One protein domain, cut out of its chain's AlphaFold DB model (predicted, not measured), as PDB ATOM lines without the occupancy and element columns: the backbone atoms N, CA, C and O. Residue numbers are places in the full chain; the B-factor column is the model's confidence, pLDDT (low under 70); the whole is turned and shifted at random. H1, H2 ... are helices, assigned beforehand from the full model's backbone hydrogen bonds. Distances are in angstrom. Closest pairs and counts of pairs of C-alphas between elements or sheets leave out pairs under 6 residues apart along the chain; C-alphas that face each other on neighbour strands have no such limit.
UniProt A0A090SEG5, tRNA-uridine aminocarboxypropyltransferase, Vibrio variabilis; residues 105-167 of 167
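What this domain is: This is residues 105 to 167 of the 167 residues of the protein "tRNA-uridine aminocarboxypropyltransferase" of Vibrio variabilis (UniProt A0A090SEG5). The long helix H2 is the middle of a flat zigzag of three helices, with the shorter H1 on one side of it, near its first half, and H3 on the other side. The chain folds back twice, by a tight turn from H1 to H2 and by a wide loop from H2 to H3; residues 143 to 148 of that loop stick out, and H3 slants away from H2 towards the printed part's end. Look through 63 printed residues for three named helices, in the order H1, H2, H3, and no named strand: the class is all helix. The whole is only just loose, close to compact, with a radius of gyration of the C-alphas of 13.2 A and spans of 39 by 35 by 11 A.

How they stand to each other: Begin at H2, residues 123 to 142. H1, residues 109 to 119, touches it, and the closest C-alphas, of Ser 114 and Ala 126, are 4.1 A apart. The two run opposite ways at a shallow tilt of 23 degrees, a helical hairpin. H3, residues 154 to 164, also touches H2, with the closest C-alphas, of Val 135 and Leu 156, 5.1 A apart. These two run opposite ways at 37 degrees, a tilt only just steep, and form a second helical hairpin. H1 and H3 are apart. In H1, H2 and H3 every O i to N i+4 pair is within hydrogen-bond range.

Where its parts are: Find C-alpha 123 at (14.630, 22.979, -44.572); from there H2 runs 28.6 A to C-alpha 142 at (6.914, 20.807, -17.102). H1 begins at C-alpha 109, (4.096, 12.495, -36.272), and measures 15.4 A. H3 measures 15.3 A and ends at C-alpha 164, (11.468, 37.125, -34.206).

The domain as a whole: The two C-alphas farthest apart, of Gly 121 and Thr 145, are 39.3 A apart. The printed part has no cut and ends at the chain's last residue, 167. The link from H2 to H3, 11 residues, is long. The mean pLDDT of the printed part is 83.0; look for values under 70 at residues 105 to 106, 145 to 149 and 166 to 167.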
ATOM      1  N   ASP A 105      12.267   2.684 -31.454       55.16
ATOM      2  CA  ASP A 105      12.610   3.757 -32.400       55.16
ATOM      3  C   ASP A 105      11.341   4.276 -33.109       55.16
ATOM      4  O   ASP A 105      11.129   4.070 -34.308       55.16
ATOM      5  N   HIS A 106      10.414   4.881 -32.364       66.94
ATOM      6  CA  HIS A 106       9.162   5.402 -32.921       66.94
ATOM      7  C   HIS A 106       9.087   6.920 -32.760       66.94
ATOM      8  O   HIS A 106       8.899   7.437 -31.661       66.94
ATOM      9  N   LEU A 107       9.229   7.620 -33.885       70.00
ATOM     10  CA  LEU A 107       9.160   9.076 -33.974       70.00
ATOM     11  C   LEU A 107       7.716   9.571 -33.842       70.00
ATOM     12  O   LEU A 107       6.783   8.933 -34.338       70.00
ATOM     13  N   ALA A 108       7.523  10.731 -33.211       79.88
ATOM     14  CA  ALA A 108       6.228  11.402 -33.228       79.88
ATOM     15  C   ALA A 108       5.872  11.876 -34.650       79.88
ATOM     16  O   ALA A 108       6.757  12.193 -35.443       79.88
ATOM     17  N   THR A 109       4.578  12.020 -34.958       83.62
ATOM     18  CA  THR A 109       4.096  12.495 -36.272       83.62
ATOM     19  C   THR A 109       4.765  13.808 -36.706       83.62
ATOM     20  O   THR A 109       5.146  13.954 -37.864       83.62
ATOM     21  N   ALA A 110       4.971  14.742 -35.769       84.31
ATOM     22  CA  ALA A 110       5.644  16.017 -36.029       84.31
ATOM     23  C   ALA A 110       7.144  15.864 -36.344       84.31
ATOM     24  O   ALA A 110       7.664  16.594 -37.182       84.31
ATOM     25  N   GLU A 111       7.829  14.907 -35.713       84.00
ATOM     26  CA  GLU A 111       9.243  14.611 -35.990       84.00
ATOM     27  C   GLU A 111       9.404  13.939 -37.352       84.00
ATOM     28  O   GLU A 111      10.291  14.288 -38.122       84.00
ATOM     29  N   VAL A 112       8.511  13.008 -37.693       84.81
ATOM     30  CA  VAL A 112       8.484  12.418 -39.036       84.81
ATOM     31  C   VAL A 112       8.260  13.508 -40.085       84.81
ATOM     32  O   VAL A 112       8.973  13.558 -41.082       84.81
ATOM     33  N   ALA A 113       7.303  14.408 -39.855       86.88
ATOM     34  CA  ALA A 113       7.006  15.494 -40.781       86.88
ATOM     35  C   ALA A 113       8.183  16.474 -40.958       86.88
ATOM     36  O   ALA A 113       8.445  16.887 -42.087       86.88
ATOM     37  N   SER A 114       8.929  16.813 -39.897       87.19
ATOM     38  CA  SER A 114      10.105  17.684 -40.035       87.19
ATOM     39  C   SER A 114      11.215  17.024 -40.856       87.19
ATOM     40  O   SER A 114      11.799  17.676 -41.717       87.19
ATOM     41  N   LEU A 115      11.451  15.722 -40.674       84.31
ATOM     42  CA  LEU A 115      12.424  14.966 -41.474       84.31
ATOM     43  C   LEU A 115      12.019  14.876 -42.946       84.31
ATOM     44  O   LEU A 115      12.861  15.027 -43.829       84.31
ATOM     45  N   VAL A 116      10.727  14.679 -43.218       86.62
ATOM     46  CA  VAL A 116      10.191  14.703 -44.585       86.62
ATOM     47  C   VAL A 116      10.427  16.071 -45.217       86.62
ATOM     48  O   VAL A 116      10.899  16.144 -46.345       86.62
ATOM     49  N   PHE A 117      10.160  17.167 -44.508       86.12
ATOM     50  CA  PHE A 117      10.435  18.501 -45.041       86.12
ATOM     51  C   PHE A 117      11.915  18.707 -45.365       86.12
ATOM     52  O   PHE A 117      12.218  19.213 -46.444       86.12
ATOM     53  N   GLU A 118      12.826  18.264 -44.499       84.75
ATOM     54  CA  GLU A 118      14.267  18.367 -44.752       84.75
ATOM     55  C   GLU A 118      14.672  17.581 -46.007       84.75
ATOM     56  O   GLU A 118      15.323  18.114 -46.902       84.75
ATOM     57  N   GLN A 119      14.204  16.336 -46.127       81.25
ATOM     58  CA  GLN A 119      14.517  15.462 -47.259       81.25
ATOM     59  C   GLN A 119      14.013  16.010 -48.603       81.25
ATOM     60  O   GLN A 119      14.603  15.727 -49.646       81.25
ATOM     61  N   PHE A 120      12.941  16.802 -48.591       80.50
ATOM     62  CA  PHE A 120      12.371  17.434 -49.782       80.50
ATOM     63  C   PHE A 120      12.818  18.895 -49.972       80.50
ATOM     64  O   PHE A 120      12.238  19.616 -50.784       80.50
ATOM     65  N   GLY A 121      13.858  19.342 -49.257       81.81
ATOM     66  CA  GLY A 121      14.461  20.669 -49.421       81.81
ATOM     67  C   GLY A 121      13.669  21.818 -48.792       81.81
ATOM     68  O   GLY A 121      14.015  22.984 -48.977       81.81
ATOM     69  N   ALA A 122      12.627  21.517 -48.016       84.81
ATOM     70  CA  ALA A 122      11.872  22.485 -47.228       84.81
ATOM     71  C   ALA A 122      12.519  22.693 -45.844       84.81
ATOM     72  O   ALA A 122      11.838  22.670 -44.815       84.81
ATOM     73  N   SER A 123      13.840  22.921 -45.812       86.94
ATOM     74  CA  SER A 123      14.630  22.979 -44.572       86.94
ATOM     75  C   SER A 123      14.138  24.045 -43.589       86.94
ATOM     76  O   SER A 123      14.227  23.874 -42.373       86.94
ATOM     77  N   ARG A 124      13.540  25.143 -44.080       88.25
ATOM     78  CA  ARG A 124      12.925  26.148 -43.194       88.25
ATOM     79  C   ARG A 124      11.741  25.570 -42.420       88.25
ATOM     80  O   ARG A 124      11.683  25.728 -41.203       88.25
ATOM     81  N   ASN A 125      10.828  24.887 -43.103       88.69
ATOM     82  CA  ASN A 125       9.655  24.278 -42.477       88.69
ATOM     83  C   ASN A 125      10.061  23.143 -41.537       88.69
ATOM     84  O   ASN A 125       9.496  23.016 -40.451       88.69
ATOM     85  N   ALA A 126      11.072  22.360 -41.926       88.06
ATOM     86  CA  ALA A 126      11.671  21.337 -41.078       88.06
ATOM     87  C   ALA A 126      12.172  21.932 -39.754       88.06
ATOM     88  O   ALA A 126      11.801  21.456 -38.679       88.06
ATOM     89  N   MET A 127      12.948  23.018 -39.830       89.75
ATOM     90  CA  MET A 127      13.497  23.721 -38.669       89.75
ATOM     91  C   MET A 127      12.399  24.301 -37.772       89.75
ATOM     92  O   MET A 127      12.402  24.040 -36.571       89.75
ATOM     93  N   ILE A 128      11.436  25.039 -38.339       91.88
ATOM     94  CA  ILE A 128      10.332  25.635 -37.570       91.88
ATOM     95  C   ILE A 128       9.527  24.549 -36.849       91.88
ATOM     96  O   ILE A 128       9.247  24.684 -35.657       91.88
ATOM     97  N   LEU A 129       9.166  23.468 -37.547       90.75
ATOM     98  CA  LEU A 129       8.379  22.382 -36.967       90.75
ATOM     99  C   LEU A 129       9.154  21.644 -35.868       90.75
ATOM    100  O   LEU A 129       8.576  21.314 -34.832       90.75
ATOM    101  N   SER A 130      10.453  21.424 -36.071       89.62
ATOM    102  CA  SER A 130      11.336  20.796 -35.083       89.62
ATOM    103  C   SER A 130      11.439  21.627 -33.799       89.62
ATOM    104  O   SER A 130      11.208  21.110 -32.703       89.62
ATOM    105  N   GLU A 131      11.704  22.931 -33.924       90.81
ATOM    106  CA  GLU A 131      11.810  23.844 -32.780       90.81
ATOM    107  C   GLU A 131      10.463  23.987 -32.061       90.81
ATOM    108  O   GLU A 131      10.394  23.876 -30.837       90.81
ATOM    109  N   TRP A 132       9.359  24.121 -32.803       92.25
ATOM    110  CA  TRP A 132       8.022  24.147 -32.208       92.25
ATOM    111  C   TRP A 132       7.706  22.863 -31.432       92.25
ATOM    112  O   TRP A 132       7.190  22.907 -30.309       92.25
ATOM    113  N   PHE A 133       8.054  21.702 -31.988       90.25
ATOM    114  CA  PHE A 133       7.864  20.433 -31.299       90.25
ATOM    115  C   PHE A 133       8.735  20.326 -30.036       90.25
ATOM    116  O   PHE A 133       8.289  19.776 -29.024       90.25
ATOM    117  N   ALA A 134       9.938  20.906 -30.033       88.38
ATOM    118  CA  ALA A 134      10.760  21.024 -28.831       88.38
ATOM    119  C   ALA A 134      10.067  21.858 -27.736       88.38
ATOM    120  O   ALA A 134      10.021  21.410 -26.587       88.38
ATOM    121  N   VAL A 135       9.439  22.990 -28.083       90.94
ATOM    122  CA  VAL A 135       8.634  23.804 -27.142       90.94
ATOM    123  C   VAL A 135       7.469  23.008 -26.559       90.94
ATOM    124  O   VAL A 135       7.221  23.048 -25.347       90.94
ATOM    125  N   PHE A 136       6.743  22.277 -27.407       89.69
ATOM    126  CA  PHE A 136       5.637  21.430 -26.969       89.69
ATOM    127  C   PHE A 136       6.116  20.376 -25.964       89.69
ATOM    128  O   PHE A 136       5.523  20.230 -24.894       89.69
ATOM    129  N   ARG A 137       7.216  19.679 -26.274       84.88
ATOM    130  CA  ARG A 137       7.817  18.662 -25.399       84.88
ATOM    131  C   ARG A 137       8.269  19.237 -24.065       84.88
ATOM    132  O   ARG A 137       7.944  18.665 -23.027       84.88
ATOM    133  N   GLU A 138       8.981  20.359 -24.082       86.88
ATOM    134  CA  GLU A 138       9.407  21.068 -22.873       86.88
ATOM    135  C   GLU A 138       8.198  21.396 -21.988       86.88
ATOM    136  O   GLU A 138       8.150  21.025 -20.815       86.88
ATOM    137  N   SER A 139       7.162  21.994 -22.578       87.62
ATOM    138  CA  SER A 139       5.930  22.363 -21.873       87.62
ATOM    139  C   SER A 139       5.182  21.138 -21.330       87.62
ATOM    140  O   SER A 139       4.683  21.154 -20.202       87.62
ATOM    141  N   TYR A 140       5.142  20.043 -22.095       86.12
ATOM    142  CA  TYR A 140       4.562  18.777 -21.657       86.12
ATOM    143  C   TYR A 140       5.308  18.205 -20.448       86.12
ATOM    144  O   TYR A 140       4.667  17.778 -19.488       86.12
ATOM    145  N   MET A 141       6.641  18.228 -20.450       83.00
ATOM    146  CA  MET A 141       7.445  17.724 -19.331       83.00
ATOM    147  C   MET A 141       7.290  18.576 -18.077       83.00
ATOM    148  O   MET A 141       7.158  18.013 -16.994       83.00
ATOM    149  N   LEU A 142       7.203  19.900 -18.219       84.06
ATOM    150  CA  LEU A 142       6.914  20.807 -17.102       84.06
ATOM    151  C   LEU A 142       5.550  20.525 -16.454       84.06
ATOM    152  O   LEU A 142       5.392  20.708 -15.250       84.06
ATOM    153  N   SER A 143       4.574  20.019 -17.215       82.50
ATOM    154  CA  SER A 143       3.280  19.588 -16.662       82.50
ATOM    155  C   SER A 143       3.352  18.282 -15.853       82.50
ATOM    156  O   SER A 143       2.397  17.924 -15.158       82.50
ATOM    157  N   LYS A 144       4.459  17.529 -15.935       80.19
ATOM    158  CA  LYS A 144       4.644  16.253 -15.236       80.19
ATOM    159  C   LYS A 144       5.428  16.467 -13.944       80.19
ATOM    160  O   LYS A 144       6.634  16.665 -13.952       80.19
ATOM    161  N   THR A 145       4.753  16.263 -12.817       63.94
ATOM    162  CA  THR A 145       5.272  16.421 -11.442       63.94
ATOM    163  C   THR A 145       6.484  15.555 -11.066       63.94
ATOM    164  O   THR A 145       7.004  15.696  -9.966       63.94
ATOM    165  N   ARG A 146       6.940  14.647 -11.939       65.81
ATOM    166  CA  ARG A 146       8.050  13.713 -11.668       65.81
ATOM    167  C   ARG A 146       9.400  14.141 -12.251       65.81
ATOM    168  O   ARG A 146      10.385  13.454 -12.002       65.81
ATOM    169  N   PHE A 147       9.456  15.222 -13.026       63.53
ATOM    170  CA  PHE A 147      10.695  15.698 -13.642       63.53
ATOM    171  C   PHE A 147      11.152  17.007 -12.998       63.53
ATOM    172  O   PHE A 147      10.327  17.820 -12.588       63.53
ATOM    173  N   SER A 148      12.472  17.198 -12.899       63.91
ATOM    174  CA  SER A 148      13.048  18.487 -12.511       63.91
ATOM    175  C   SER A 148      12.599  19.528 -13.534       63.91
ATOM    176  O   SER A 148      12.879  19.394 -14.725       63.91
ATOM    177  N   SER A 149      11.821  20.510 -13.086       69.56
ATOM    178  CA  SER A 149      11.303  21.564 -13.946       69.56
ATOM    179  C   SER A 149      12.401  22.591 -14.205       69.56
ATOM    180  O   SER A 149      12.706  23.396 -13.323       69.56
ATOM    181  N   ASP A 150      12.981  22.579 -15.404       75.44
ATOM    182  CA  ASP A 150      13.804  23.694 -15.867       75.44
ATOM    183  C   ASP A 150      12.891  24.862 -16.262       75.44
ATOM    184  O   ASP A 150      12.273  24.887 -17.327       75.44
ATOM    185  N   MET A 151      12.787  25.835 -15.362       79.94
ATOM    186  CA  MET A 151      11.941  27.011 -15.552       79.94
ATOM    187  C   MET A 151      12.560  28.051 -16.494       79.94
ATOM    188  O   MET A 151      11.886  29.029 -16.818       79.94
ATOM    189  N   SER A 152      13.804  27.862 -16.956       86.06
ATOM    190  CA  SER A 152      14.428  28.763 -17.933       86.06
ATOM    191  C   SER A 152      13.816  28.641 -19.332       86.06
ATOM    192  O   SER A 152      13.927  29.579 -20.121       86.06
ATOM    193  N   ARG A 153      13.104  27.536 -19.608       88.62
ATOM    194  CA  ARG A 153      12.388  27.255 -20.867       88.62
ATOM    195  C   ARG A 153      13.245  27.494 -22.124       88.62
ATOM    196  O   ARG A 153      12.864  28.293 -22.990       88.62
ATOM    197  N   PRO A 154      14.432  26.866 -22.225       90.44
ATOM    198  CA  PRO A 154      15.370  27.110 -23.317       90.44
ATOM    199  C   PRO A 154      14.770  26.830 -24.701       90.44
ATOM    200  O   PRO A 154      15.033  27.597 -25.627       90.44
ATOM    201  N   ALA A 155      13.927  25.802 -24.855       90.12
ATOM    202  CA  ALA A 155      13.304  25.496 -26.143       90.12
ATOM    203  C   ALA A 155      12.349  26.617 -26.577       90.12
ATOM    204  O   ALA A 155      12.379  27.051 -27.729       90.12
ATOM    205  N   LEU A 156      11.537  27.138 -25.649       92.75
ATOM    206  CA  LEU A 156      10.667  28.281 -25.932       92.75
ATOM    207  C   LEU A 156      11.469  29.522 -26.342       92.75
ATOM    208  O   LEU A 156      11.091  30.204 -27.294       92.75
ATOM    209  N   ASN A 157      12.568  29.815 -25.645       93.06
ATOM    210  CA  ASN A 157      13.399  30.979 -25.952       93.06
ATOM    211  C   ASN A 157      14.045  30.869 -27.340       93.06
ATOM    212  O   ASN A 157      14.022  31.845 -28.094       93.06
ATOM    213  N   ASN A 158      14.554  29.687 -27.697       91.56
ATOM    214  CA  ASN A 158      15.108  29.416 -29.023       91.56
ATOM    215  C   ASN A 158      14.058  29.623 -30.116       91.56
ATOM    216  O   ASN A 158      14.305  30.358 -31.072       91.56
ATOM    217  N   PHE A 159      12.861  29.057 -29.938       92.94
ATOM    218  CA  PHE A 159      11.768  29.212 -30.894       92.94
ATOM    219  C   PHE A 159      11.330  30.676 -31.045       92.94
ATOM    220  O   PHE A 159      11.177  31.167 -32.160       92.94
ATOM    221  N   ILE A 160      11.181  31.421 -29.945       93.56
ATOM    222  CA  ILE A 160      10.846  32.852 -30.009       93.56
ATOM    223  C   ILE A 160      11.929  33.635 -30.760       93.56
ATOM    224  O   ILE A 160      11.597  34.507 -31.560       93.56
ATOM    225  N   GLY A 161      13.210  33.344 -30.515       92.38
ATOM    226  CA  GLY A 161      14.317  33.953 -31.254       92.38
ATOM    227  C   GLY A 161      14.266  33.625 -32.748       92.38
ATOM    228  O   GLY A 161      14.431  34.518 -33.578       92.38
ATOM    229  N   LEU A 162      13.964  32.370 -33.086       89.94
ATOM    230  CA  LEU A 162      13.819  31.901 -34.462       89.94
ATOM    231  C   LEU A 162      12.735  32.668 -35.225       89.94
ATOM    232  O   LEU A 162      12.992  33.065 -36.358       89.94
ATOM    233  N   ILE A 163      11.561  32.860 -34.612       89.88
ATOM    234  CA  ILE A 163      10.415  33.553 -35.226       89.88
ATOM    235  C   ILE A 163      10.630  35.069 -35.266       89.88
ATOM    236  O   ILE A 163      10.294  35.720 -36.246       89.88
ATOM    237  N   LYS A 164      11.222  35.672 -34.227       85.94
ATOM    238  CA  LYS A 164      11.468  37.125 -34.206       85.94
ATOM    239  C   LYS A 164      12.431  37.586 -35.295       85.94
ATOM    240  O   LYS A 164      12.244  38.673 -35.824       85.94
ATOM    241  N   ASN A 165      13.413  36.759 -35.645       75.19
ATOM    242  CA  ASN A 165      14.326  37.027 -36.756       75.19
ATOM    243  C   ASN A 165      13.650  36.915 -38.147       75.19
ATOM    244  O   ASN A 165      14.335  37.085 -39.152       75.19
ATOM    245  N   GLU A 166      12.344  36.614 -38.227       62.66
ATOM    246  CA  GLU A 166      11.557  36.558 -39.474       62.66
ATOM    247  C   GLU A 166      10.760  37.840 -39.784       62.66
ATOM    248  O   GLU A 166      10.202  37.941 -40.878       62.66
ATOM    249  N   THR A 167      10.686  38.794 -38.847       49.22
ATOM    250  CA  THR A 167       9.949  40.075 -38.980       49.22
ATOM    251  C   THR A 167      10.898  41.249 -39.126       49.22
ATOM    252  O   THR A 167      10.596  42.133 -39.957       49.22
TER     253      THR A 167